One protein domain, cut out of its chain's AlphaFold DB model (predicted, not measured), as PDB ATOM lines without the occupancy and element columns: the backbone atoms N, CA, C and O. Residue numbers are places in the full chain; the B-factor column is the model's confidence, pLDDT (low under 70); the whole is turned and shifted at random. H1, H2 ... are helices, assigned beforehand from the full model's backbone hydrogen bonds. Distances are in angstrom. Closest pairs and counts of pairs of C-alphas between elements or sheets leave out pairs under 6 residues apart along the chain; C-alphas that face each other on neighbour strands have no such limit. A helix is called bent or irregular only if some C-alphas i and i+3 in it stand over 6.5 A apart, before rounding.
ATOM      1  N   ASP A 127      88.514 171.640 222.163       90.81
ATOM      2  CA  ASP A 127      87.769 170.397 221.937       90.81
ATOM      3  C   ASP A 127      86.605 170.610 220.958       90.81
ATOM      4  O   ASP A 127      86.474 169.878 219.981       90.81
ATOM      5  N   ALA A 128      85.832 171.691 221.127       91.25
ATOM      6  CA  ALA A 128      84.735 172.026 220.218       91.25
ATOM      7  C   ALA A 128      85.219 172.291 218.781       91.25
ATOM      8  O   ALA A 128      84.560 171.919 217.816       91.25
ATOM      9  N   VAL A 129      86.388 172.922 218.620       92.56
ATOM     10  CA  VAL A 129      86.995 173.160 217.298       92.56
ATOM     11  C   VAL A 129      87.565 171.876 216.696       92.56
ATOM     12  O   VAL A 129      87.576 171.728 215.477       92.56
ATOM     13  N   GLN A 130      88.036 170.940 217.521       92.25
ATOM     14  CA  GLN A 130      88.479 169.630 217.054       92.25
ATOM     15  C   GLN A 130      87.304 168.799 216.519       92.25
ATOM     16  O   GLN A 130      87.456 168.117 215.507       92.25
ATOM     17  N   GLU A 131      86.143 168.885 217.169       93.25
ATOM     18  CA  GLU A 131      84.905 168.244 216.715       93.25
ATOM     19  C   GLU A 131      84.312 168.927 215.471       93.25
ATOM     20  O   GLU A 131      83.798 168.243 214.585       93.25
ATOM     21  N   ALA A 132      84.423 170.257 215.375       93.25
ATOM     22  CA  ALA A 132      83.875 171.073 214.292       93.25
ATOM     23  C   ALA A 132      84.911 172.106 213.781       93.25
ATOM     24  O   ALA A 132      84.951 173.249 214.260       93.25
ATOM     25  N   PRO A 133      85.773 171.737 212.808       93.31
ATOM     26  CA  PRO A 133      86.884 172.576 212.341       93.31
ATOM     27  C   PRO A 133      86.491 173.966 211.817       93.31
ATOM     28  O   PRO A 133      87.280 174.912 211.900       93.31
ATOM     29  N   GLU A 134      85.272 174.136 211.308       92.00
ATOM     30  CA  GLU A 134      84.715 175.418 210.865       92.00
ATOM     31  C   GLU A 134      84.583 176.452 211.997       92.00
ATOM     32  O   GLU A 134      84.491 177.654 211.736       92.00
ATOM     33  N   LEU A 135      84.618 176.010 213.258       93.12
ATOM     34  CA  LEU A 135      84.619 176.871 214.438       93.12
ATOM     35  C   LEU A 135      85.997 177.468 214.750       93.12
ATOM     36  O   LEU A 135      86.105 178.306 215.646       93.12
ATOM     37  N   SER A 136      87.048 177.098 214.010       93.50
ATOM     38  CA  SER A 136      88.420 177.579 214.221       93.50
ATOM     39  C   SER A 136      88.556 179.107 214.358       93.50
ATOM     40  O   SER A 136      89.269 179.541 215.268       93.50
ATOM     41  N   PRO A 137      87.841 179.960 213.587       94.00
ATOM     42  CA  PRO A 137      87.893 181.417 213.773       94.00
ATOM     43  C   PRO A 137      87.416 181.906 215.148       94.00
ATOM     44  O   PRO A 137      87.691 183.042 215.538       94.00
ATOM     45  N   TRP A 138      86.706 181.060 215.893       93.62
ATOM     46  CA  TRP A 138      86.099 181.348 217.191       93.62
ATOM     47  C   TRP A 138      86.858 180.716 218.362       93.62
ATOM     48  O   TRP A 138      86.432 180.866 219.513       93.62
ATOM     49  N   LEU A 139      87.993 180.062 218.087       93.00
ATOM     50  CA  LEU A 139      88.818 179.389 219.084       93.00
ATOM     51  C   LEU A 139      89.281 180.352 220.186       93.00
ATOM     52  O   LEU A 139      89.860 181.423 219.947       93.00
ATOM     53  N   CYS A 140      89.065 179.922 221.424       91.06
ATOM     54  CA  CYS A 140      89.551 180.549 222.633       91.06
ATOM     55  C   CYS A 140      90.151 179.491 223.565       91.06
ATOM     56  O   CYS A 140      89.434 178.737 224.215       91.06
ATOM     57  N   HIS A 141      91.477 179.516 223.717       88.12
ATOM     58  CA  HIS A 141      92.209 178.621 224.626       88.12
ATOM     59  C   HIS A 141      91.814 178.764 226.106       88.12
ATOM     60  O   HIS A 141      92.124 177.897 226.910       88.12
ATOM     61  N   ARG A 142      91.113 179.844 226.472       87.12
ATOM     62  CA  ARG A 142      90.614 180.109 227.831       87.12
ATOM     63  C   ARG A 142      89.078 180.160 227.888       87.12
ATOM     64  O   ARG A 142      88.516 180.874 228.715       87.12
ATOM     65  N   ALA A 143      88.379 179.444 226.996       87.81
ATOM     66  CA  ALA A 143      86.913 179.452 226.936       87.81
ATOM     67  C   ALA A 143      86.263 179.113 228.294       87.81
ATOM     68  O   ALA A 143      85.422 179.877 228.759       87.81
ATOM     69  N   GLY A 144      86.736 178.067 228.983       84.38
ATOM     70  CA  GLY A 144      86.204 177.670 230.296       84.38
ATOM     71  C   GLY A 144      86.458 178.684 231.425       84.38
ATOM     72  O   GLY A 144      85.679 178.789 232.366       84.38
ATOM     73  N   GLU A 145      87.523 179.491 231.359       82.69
ATOM     74  CA  GLU A 145      87.728 180.606 232.306       82.69
ATOM     75  C   GLU A 145      86.766 181.760 232.046       82.69
ATOM     76  O   GLU A 145      86.253 182.369 232.987       82.69
ATOM     77  N   VAL A 146      86.509 182.056 230.770       81.44
ATOM     78  CA  VAL A 146      85.513 183.052 230.374       81.44
ATOM     79  C   VAL A 146      84.119 182.599 230.816       81.44
ATOM     80  O   VAL A 146      83.358 183.403 231.344       81.44
ATOM     81  N   GLU A 147      83.788 181.322 230.667       81.62
ATOM     82  CA  GLU A 147      82.509 180.772 231.120       81.62
ATOM     83  C   GLU A 147      82.337 180.893 232.640       81.62
ATOM     84  O   GLU A 147      81.414 181.576 233.087       81.62
ATOM     85  N   ARG A 148      83.306 180.401 233.430       77.31
ATOM     86  CA  ARG A 148      83.322 180.555 234.902       77.31
ATOM     87  C   ARG A 148      83.194 182.011 235.353       77.31
ATOM     88  O   ARG A 148      82.644 182.308 236.413       77.31
ATOM     89  N   ALA A 149      83.717 182.945 234.561       72.94
ATOM     90  CA  ALA A 149      83.567 184.371 234.810       72.94
ATOM     91  C   ALA A 149      82.196 184.934 234.469       72.94
ATOM     92  O   ALA A 149      81.728 185.835 235.171       72.94
ATOM     93  N   GLY A 150      81.548 184.409 233.435       71.25
ATOM     94  CA  GLY A 150      80.173 184.749 233.103       71.25
ATOM     95  C   GLY A 150      79.222 184.295 234.205       71.25
ATOM     96  O   GLY A 150      78.400 185.090 234.654       71.25
ATOM     97  N   GLU A 151      79.403 183.071 234.704       69.69
ATOM     98  CA  GLU A 151      78.601 182.481 235.789       69.69
ATOM     99  C   GLU A 151      78.625 183.316 237.077       69.69
ATOM    100  O   GLU A 151      77.636 183.391 237.801       69.69
ATOM    101  N   ARG A 152      79.736 184.010 237.347       64.38
ATOM    102  CA  ARG A 152      79.891 184.898 238.511       64.38
ATOM    103  C   ARG A 152      79.467 186.346 238.241       64.38
ATOM    104  O   ARG A 152      79.852 187.243 238.988       64.38
ATOM    105  N   ASN A 153      78.711 186.594 237.167       60.44
ATOM    106  CA  ASN A 153      78.268 187.922 236.720       60.44
ATOM    107  C   ASN A 153      79.415 188.931 236.505       60.44
ATOM    108  O   ASN A 153      79.219 190.151 236.553       60.44
ATOM    109  N   HIS A 154      80.630 188.445 236.242       65.06
ATOM    110  CA  HIS A 154      81.748 189.307 235.886       65.06
ATOM    111  C   HIS A 154      81.641 189.751 234.413       65.06
ATOM    112  O   HIS A 154      80.767 189.289 233.691       65.06
ATOM    113  N   ARG A 155      82.495 190.668 233.927       63.25
ATOM    114  CA  ARG A 155      82.680 190.887 232.474       63.25
ATOM    115  C   ARG A 155      83.757 189.925 231.979       63.25
ATOM    116  O   ARG A 155      84.932 190.296 231.924       63.25
ATOM    117  N   PRO A 156      83.389 188.684 231.642       62.97
ATOM    118  CA  PRO A 156      84.352 187.603 231.639       62.97
ATOM    119  C   PRO A 156      85.390 187.766 230.536       62.97
ATOM    120  O   PRO A 156      86.588 187.654 230.765       62.97
ATOM    121  N   ALA A 157      84.932 188.135 229.341       64.38
ATOM    122  CA  ALA A 157      85.767 188.186 228.159       64.38
ATOM    123  C   ALA A 157      86.824 189.299 228.217       64.38
ATOM    124  O   ALA A 157      87.974 189.047 227.881       64.38
ATOM    125  N   VAL A 158      86.468 190.523 228.629       66.62
ATOM    126  CA  VAL A 158      87.401 191.667 228.572       66.62
ATOM    127  C   VAL A 158      88.501 191.537 229.623       66.62
ATOM    128  O   VAL A 158      89.666 191.786 229.318       66.62
ATOM    129  N   SER A 159      88.145 191.123 230.840       69.38
ATOM    130  CA  SER A 159      89.104 190.951 231.933       69.38
ATOM    131  C   SER A 159      90.038 189.767 231.675       69.38
ATOM    132  O   SER A 159      91.251 189.947 231.719       69.38
ATOM    133  N   VAL A 160      89.500 188.599 231.291       77.56
ATOM    134  CA  VAL A 160      90.322 187.415 230.976       77.56
ATOM    135  C   VAL A 160      91.230 187.677 229.772       77.56
ATOM    136  O   VAL A 160      92.417 187.380 229.825       77.56
ATOM    137  N   CYS A 161      90.732 188.303 228.696       78.12
ATOM    138  CA  CYS A 161      91.560 188.559 227.509       78.12
ATOM    139  C   CYS A 161      92.749 189.493 227.781       78.12
ATOM    140  O   CYS A 161      93.766 189.373 227.102       78.12
ATOM    141  N   ARG A 162      92.645 190.413 228.750       75.50
ATOM    142  CA  ARG A 162      93.745 191.323 229.121       75.50
ATOM    143  C   ARG A 162      94.891 190.611 229.840       75.50
ATOM    144  O   ARG A 162      96.032 191.060 229.710       75.50
ATOM    145  N   GLU A 163      94.580 189.539 230.564       77.25
ATOM    146  CA  GLU A 163      95.545 188.701 231.283       77.25
ATOM    147  C   GLU A 163      95.958 187.452 230.482       77.25
ATOM    148  O   GLU A 163      96.853 186.723 230.890       77.25
ATOM    149  N   CYS A 164      95.327 187.197 229.333       83.62
ATOM    150  CA  CYS A 164      95.543 185.988 228.549       83.62
ATOM    151  C   CYS A 164      96.765 186.113 227.616       83.62
ATOM    152  O   CYS A 164      96.767 186.979 226.730       83.62
ATOM    153  N   PRO A 165      97.761 185.208 227.707       86.62
ATOM    154  CA  PRO A 165      98.941 185.245 226.841       86.62
ATOM    155  C   PRO A 165      98.589 185.043 225.355       86.62
ATOM    156  O   PRO A 165      99.167 185.701 224.491       86.62
ATOM    157  N   HIS A 166      97.562 184.243 225.043       87.56
ATOM    158  CA  HIS A 166      97.076 184.034 223.669       87.56
ATOM    159  C   HIS A 166      96.435 185.286 223.046       87.56
ATOM    160  O   HIS A 166      96.375 185.412 221.824       87.56
ATOM    161  N   GLY A 167      95.921 186.214 223.859       84.19
ATOM    162  CA  GLY A 167      95.481 187.526 223.377       84.19
ATOM    163  C   GLY A 167      96.670 188.460 223.146       84.19
ATOM    164  O   GLY A 167      96.737 189.152 222.135       84.19
ATOM    165  N   ARG A 168      97.653 188.435 224.054       84.81
ATOM    166  CA  ARG A 168      98.853 189.285 223.993       84.81
ATOM    167  C   ARG A 168      99.802 188.935 222.861       84.81
ATOM    168  O   ARG A 168     100.440 189.834 222.322       84.81
ATOM    169  N   ILE A 169      99.869 187.671 222.458       84.75
ATOM    170  CA  ILE A 169     100.670 187.281 221.297       84.75
ATOM    171  C   ILE A 169     100.140 187.907 219.996       84.75
ATOM    172  O   ILE A 169     100.924 188.223 219.108       84.75
ATOM    173  N   VAL A 170      98.830 188.178 219.911       78.31
ATOM    174  CA  VAL A 170      98.232 188.908 218.780       78.31
ATOM    175  C   VAL A 170      98.699 190.366 218.775       78.31
ATOM    176  O   VAL A 170      99.127 190.865 217.736       78.31
ATOM    177  N   ASP A 171      98.679 191.036 219.934       79.94
ATOM    178  CA  ASP A 171      99.222 192.397 220.080       79.94
ATOM    179  C   ASP A 171     100.720 192.449 219.720       79.94
ATOM    180  O   ASP A 171     101.172 193.414 219.106       79.94
ATOM    181  N   TYR A 172     101.476 191.401 220.078       82.06
ATOM    182  CA  TYR A 172     102.888 191.243 219.727       82.06
ATOM    183  C   TYR A 172     103.106 191.104 218.216       82.06
ATOM    184  O   TYR A 172     103.924 191.821 217.642       82.06
ATOM    185  N   ALA A 173     102.333 190.239 217.557       81.00
ATOM    186  CA  ALA A 173     102.419 190.017 216.115       81.00
ATOM    187  C   ALA A 173     101.977 191.236 215.281       81.00
ATOM    188  O   ALA A 173     102.443 191.409 214.160       81.00
ATOM    189  N   ALA A 174     101.111 192.099 215.825       77.12
ATOM    190  CA  ALA A 174     100.631 193.305 215.147       77.12
ATOM    191  C   ALA A 174     101.701 194.409 214.976       77.12
ATOM    192  O   ALA A 174     101.494 195.333 214.190       77.12
ATOM    193  N   GLY A 175     102.830 194.332 215.693       78.94
ATOM    194  CA  GLY A 175     103.952 195.268 215.564       78.94
ATOM    195  C   GLY A 175     103.779 196.624 216.273       78.94
ATOM    196  O   GLY A 175     102.790 196.899 216.962       78.94
ATOM    197  N   GLY A 176     104.794 197.485 216.130       84.38
ATOM    198  CA  GLY A 176     104.828 198.850 216.676       84.38
ATOM    199  C   GLY A 176     104.652 198.928 218.199       84.38
ATOM    200  O   GLY A 176     105.030 198.024 218.942       84.38
ATOM    201  N   ALA A 177     104.003 199.995 218.672       77.38
ATOM    202  CA  ALA A 177     103.768 200.227 220.101       77.38
ATOM    203  C   ALA A 177     102.913 199.136 220.786       77.38
ATOM    204  O   ALA A 177     102.925 199.015 222.013       77.38
ATOM    205  N   ARG A 178     102.137 198.340 220.030       77.50
ATOM    206  CA  ARG A 178     101.413 197.182 220.587       77.50
ATOM    207  C   ARG A 178     102.373 196.048 220.930       77.50
ATOM    208  O   ARG A 178     102.233 195.466 222.005       77.50
ATOM    209  N   ALA A 179     103.377 195.817 220.088       83.38
ATOM    210  CA  ALA A 179     104.370 194.783 220.320       83.38
ATOM    211  C   ALA A 179     105.263 195.074 221.525       83.38
ATOM    212  O   ALA A 179     105.488 194.186 222.343       83.38
ATOM    213  N   GLU A 180     105.683 196.325 221.703       82.25
ATOM    214  CA  GLU A 180     106.464 196.747 222.872       82.25
ATOM    215  C   GLU A 180     105.685 196.554 224.181       82.25
ATOM    216  O   GLU A 180     106.208 195.995 225.145       82.25
ATOM    217  N   ARG A 181     104.398 196.938 224.202       79.69
ATOM    218  CA  ARG A 181     103.522 196.715 225.365       79.69
ATOM    219  C   ARG A 181     103.305 195.232 225.650       79.69
ATOM    220  O   ARG A 181     103.304 194.838 226.815       79.69
ATOM    221  N   ALA A 182     103.123 194.414 224.615       82.88
ATOM    222  CA  ALA A 182     102.986 192.971 224.772       82.88
ATOM    223  C   ALA A 182     104.280 192.346 225.315       82.88
ATOM    224  O   ALA A 182     104.227 191.590 226.281       82.88
ATOM    225  N   ALA A 183     105.443 192.717 224.773       83.88
ATOM    226  CA  ALA A 183     106.744 192.233 225.233       83.88
ATOM    227  C   ALA A 183     107.023 192.618 226.695       83.88
ATOM    228  O   ALA A 183     107.457 191.781 227.487       83.88
ATOM    229  N   ALA A 184     106.715 193.862 227.078       81.62
ATOM    230  CA  ALA A 184     106.808 194.315 228.462       81.62
ATOM    231  C   ALA A 184     105.879 193.518 229.393       81.62
ATOM    232  O   ALA A 184     106.283 193.159 230.498       81.62
ATOM    233  N   TRP A 185     104.663 193.199 228.940       84.38
ATOM    234  CA  TRP A 185     103.713 192.382 229.696       84.38
ATOM    235  C   TRP A 185     104.217 190.947 229.903       84.38
ATOM    236  O   TRP A 185     104.218 190.473 231.036       84.38
ATOM    237  N   PHE A 186     104.712 190.280 228.850       85.00
ATOM    238  CA  PHE A 186     105.288 188.930 228.951       85.00
ATOM    239  C   PHE A 186     106.482 188.901 229.914       85.00
ATOM    240  O   PHE A 186     106.533 188.057 230.806       85.00
ATOM    241  N   LYS A 187     107.383 189.889 229.809       83.19
ATOM    242  CA  LYS A 187     108.517 190.053 230.728       83.19
ATOM    243  C   LYS A 187     108.068 190.258 232.178       83.19
ATOM    244  O   LYS A 187     108.665 189.696 233.086       83.19
ATOM    245  N   ALA A 188     107.029 191.059 232.408       76.06
ATOM    246  CA  ALA A 188     106.509 191.317 233.751       76.06
ATOM    247  C   ALA A 188     105.830 190.091 234.387       76.06
ATOM    248  O   ALA A 188     105.762 190.006 235.612       76.06
ATOM    249  N   LYS A 189     105.320 189.164 233.569       75.94
ATOM    250  CA  LYS A 189     104.665 187.919 234.000       75.94
ATOM    251  C   LYS A 189     105.609 186.716 234.068       75.94
ATOM    252  O   LYS A 189     105.144 185.638 234.404       75.94
ATOM    253  N   ASP A 190     106.891 186.909 233.758       81.38
ATOM    254  CA  ASP A 190     107.891 185.837 233.659       81.38
ATOM    255  C   ASP A 190     107.487 184.723 232.670       81.38
ATOM    256  O   ASP A 190     107.697 183.534 232.892       81.38
ATOM    257  N   LEU A 191     106.861 185.120 231.554       82.94
ATOM    258  CA  LEU A 191     106.392 184.216 230.502       82.94
ATOM    259  C   LEU A 191     107.228 184.376 229.228       82.94
ATOM    260  O   LEU A 191     107.518 185.492 228.787       82.94
ATOM    261  N   LEU A 192     107.558 183.255 228.583       84.38
ATOM    262  CA  LEU A 192     108.307 183.244 227.327       84.38
ATOM    263  C   LEU A 192     107.356 183.360 226.133       84.38
ATOM    264  O   LEU A 192     106.534 182.479 225.891       84.38
ATOM    265  N   ILE A 193     107.511 184.423 225.338       83.75
ATOM    266  CA  ILE A 193     106.681 184.704 224.151       83.75
ATOM    267  C   ILE A 193     106.622 183.491 223.209       83.75
ATOM    268  O   ILE A 193     105.553 183.163 222.696       83.75
ATOM    269  N   GLN A 194     107.751 182.796 223.018       83.56
ATOM    270  CA  GLN A 194     107.884 181.660 222.099       83.56
ATOM    271  C   GLN A 194     106.905 180.518 222.403       83.56
ATOM    272  O   GLN A 194     106.502 179.815 221.481       83.56
ATOM    273  N   GLN A 195     106.479 180.361 223.661       82.62
ATOM    274  CA  GLN A 195     105.525 179.323 224.068       82.62
ATOM    275  C   GLN A 195     104.130 179.529 223.460       82.62
ATOM    276  O   GLN A 195     103.369 178.575 223.338       82.62
ATOM    277  N   PHE A 196     103.793 180.758 223.055       82.25
ATOM    278  CA  PHE A 196     102.439 181.130 222.634       82.25
ATOM    279  C   PHE A 196     102.328 181.488 221.148       82.25
ATOM    280  O   PHE A 196     101.217 181.632 220.640       82.25
ATOM    281  N   VAL A 197     103.455 181.603 220.433       76.62
ATOM    282  CA  VAL A 197     103.497 181.963 218.999       76.62
ATOM    283  C   VAL A 197     102.654 181.009 218.147       76.62
ATOM    284  O   VAL A 197     101.957 181.453 217.240       76.62
ATOM    285  N   ALA A 198     102.673 179.711 218.462       74.25
ATOM    286  CA  ALA A 198     101.944 178.678 217.724       74.25
ATOM    287  C   ALA A 198     100.454 178.560 218.106       74.25
ATOM    288  O   ALA A 198      99.756 177.684 217.599       74.25
ATOM    289  N   SER A 199      99.946 179.396 219.017       81.31
ATOM    290  CA  SER A 199      98.564 179.301 219.514       81.31
ATOM    291  C   SER A 199      97.947 180.685 219.766       81.31
ATOM    292  O   SER A 199      97.635 181.026 220.909       81.31
ATOM    293  N   PRO A 200      97.793 181.543 218.740       84.75
ATOM    294  CA  PRO A 200      97.158 182.846 218.909       84.75
ATOM    295  C   PRO A 200      95.658 182.719 219.218       84.75
ATOM    296  O   PRO A 200      95.008 181.735 218.885       84.75
ATOM    297  N   CYS A 201      95.054 183.741 219.829       87.94
ATOM    298  CA  CYS A 201      93.610 183.750 220.081       87.94
ATOM    299  C   CYS A 201      92.808 184.045 218.801       87.94
ATOM    300  O   CYS A 201      92.556 185.211 218.494       87.94
ATOM    301  N   HIS A 202      92.344 183.004 218.098       91.38
ATOM    302  CA  HIS A 202      91.591 183.149 216.840       91.38
ATOM    303  C   HIS A 202      90.339 184.004 217.002       91.38
ATOM    304  O   HIS A 202      90.091 184.874 216.172       91.38
ATOM    305  N   PHE A 203      89.617 183.865 218.118       90.88
ATOM    306  CA  PHE A 203      88.439 184.686 218.385       90.88
ATOM    307  C   PHE A 203      88.714 186.196 218.265       90.88
ATOM    308  O   PHE A 203      87.908 186.922 217.687       90.88
ATOM    309  N   LEU A 204      89.831 186.693 218.815       86.00
ATOM    310  CA  LEU A 204      90.127 188.131 218.833       86.00
ATOM    311  C   LEU A 204      90.699 188.662 217.516       86.00
ATOM    312  O   LEU A 204      90.527 189.852 217.260       86.00
ATOM    313  N   TYR A 205      91.363 187.829 216.705       85.62
ATOM    314  CA  TYR A 205      92.001 188.283 215.459       85.62
ATOM    315  C   TYR A 205      91.287 187.845 214.173       85.62
ATOM    316  O   TYR A 205      91.467 188.501 213.152       85.62
ATOM    317  N   GLN A 206      90.469 186.788 214.211       89.38
ATOM    318  CA  GLN A 206      89.694 186.291 213.069       89.38
ATOM    319  C   GLN A 206      88.195 186.534 213.259       89.38
ATOM    320  O   GLN A 206      87.628 187.409 212.604       89.38
ATOM    321  N   GLY A 207      87.551 185.794 214.173       91.19
ATOM    322  CA  GLY A 207      86.090 185.746 214.275       91.19
ATOM    323  C   GLY A 207      85.460 187.089 214.644       91.19
ATOM    324  O   GLY A 207      84.607 187.612 213.923       91.19
ATOM    325  N   LEU A 208      85.903 187.699 215.749       89.69
ATOM    326  CA  LEU A 208      85.331 188.956 216.226       89.69
ATOM    327  C   LEU A 208      85.578 190.133 215.260       89.69
ATOM    328  O   LEU A 208      84.623 190.874 215.016       89.69
TER     329      LEU A 208
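Overview. This is residues 127 to 208 of the 738 residues of an uncharacterized protein of Metallibacterium scheffleri (UniProt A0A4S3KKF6). Short helices form three loosely joined groups: the hairpin of H5 and H6 at one end, the crossed pair H3 and H4, and H2 with H1 and H7 at the other end. The link of residues 189 to 201 leads from H6 back to H7, which packs across H2. The printed part has 82 residues with seven named helices, H1 to H7 in order, and no named strand; its class is all helix. It is compact, with a radius of gyration of the C-alphas of 13.2 A and spans of 33 by 30 by 21 A.

Arrangement. H6, residues 176 to 188, touches H5, residues 165 to 173, in a helical hairpin, closest at the C-alphas of Tyr 172 and Ala 179, 3.9 A; the tilt of 36 degrees is only just steep. H4, residues 156 to 163, is close to but not clearly touching H5. H4 touches H3, residues 143 to 151, at a steep tilt of 51 degrees, opposite ways, closest at the C-alphas of Ala 149 and Pro 156, 4.6 A. H7, residues 202 to 208, touches H2, residues 133 to 138, about perpendicular at 83 degrees, closest at the C-alphas of Trp 138 and Phe 203, 4.2 A. H1, residues 127 to 131, and H2 only just touch, with 3 pairs of C-alphas within 8 A, and only at the corner; the closest C-alphas are those of Val 129 and Leu 135, 5.3 A. Every O i to N i+4 pair is within hydrogen-bond range in H1, H3 and H6, against 3 of 4 in H4, 4 of 5 in H5, 0 of 2 in H2 and 1 of 3 in H7; of O i to N i+3 pairs H2 has 2 of 3 and H7 1 of 4.

Along the chain. H6 is 18.7 A long, from C-alpha 176 at (104.828, 198.850, 216.676). H3 spans 12.5 A and H5 12.2 A. H1 begins at C-alpha 127 (87.769, 170.397, 221.937). H2 is irregular, with C-alphas 134 and 137 7.4 A apart; H7 only just, with C-alphas 205 and 208 6.7 A apart.

Size, cuts and confidence. The C-alphas farthest apart, of Glu 131 and Ala 177, are 37.3 A apart. The printed part has no cut, and the link H6 to H7 is long. Residues 151 to 159 have pLDDT under 70.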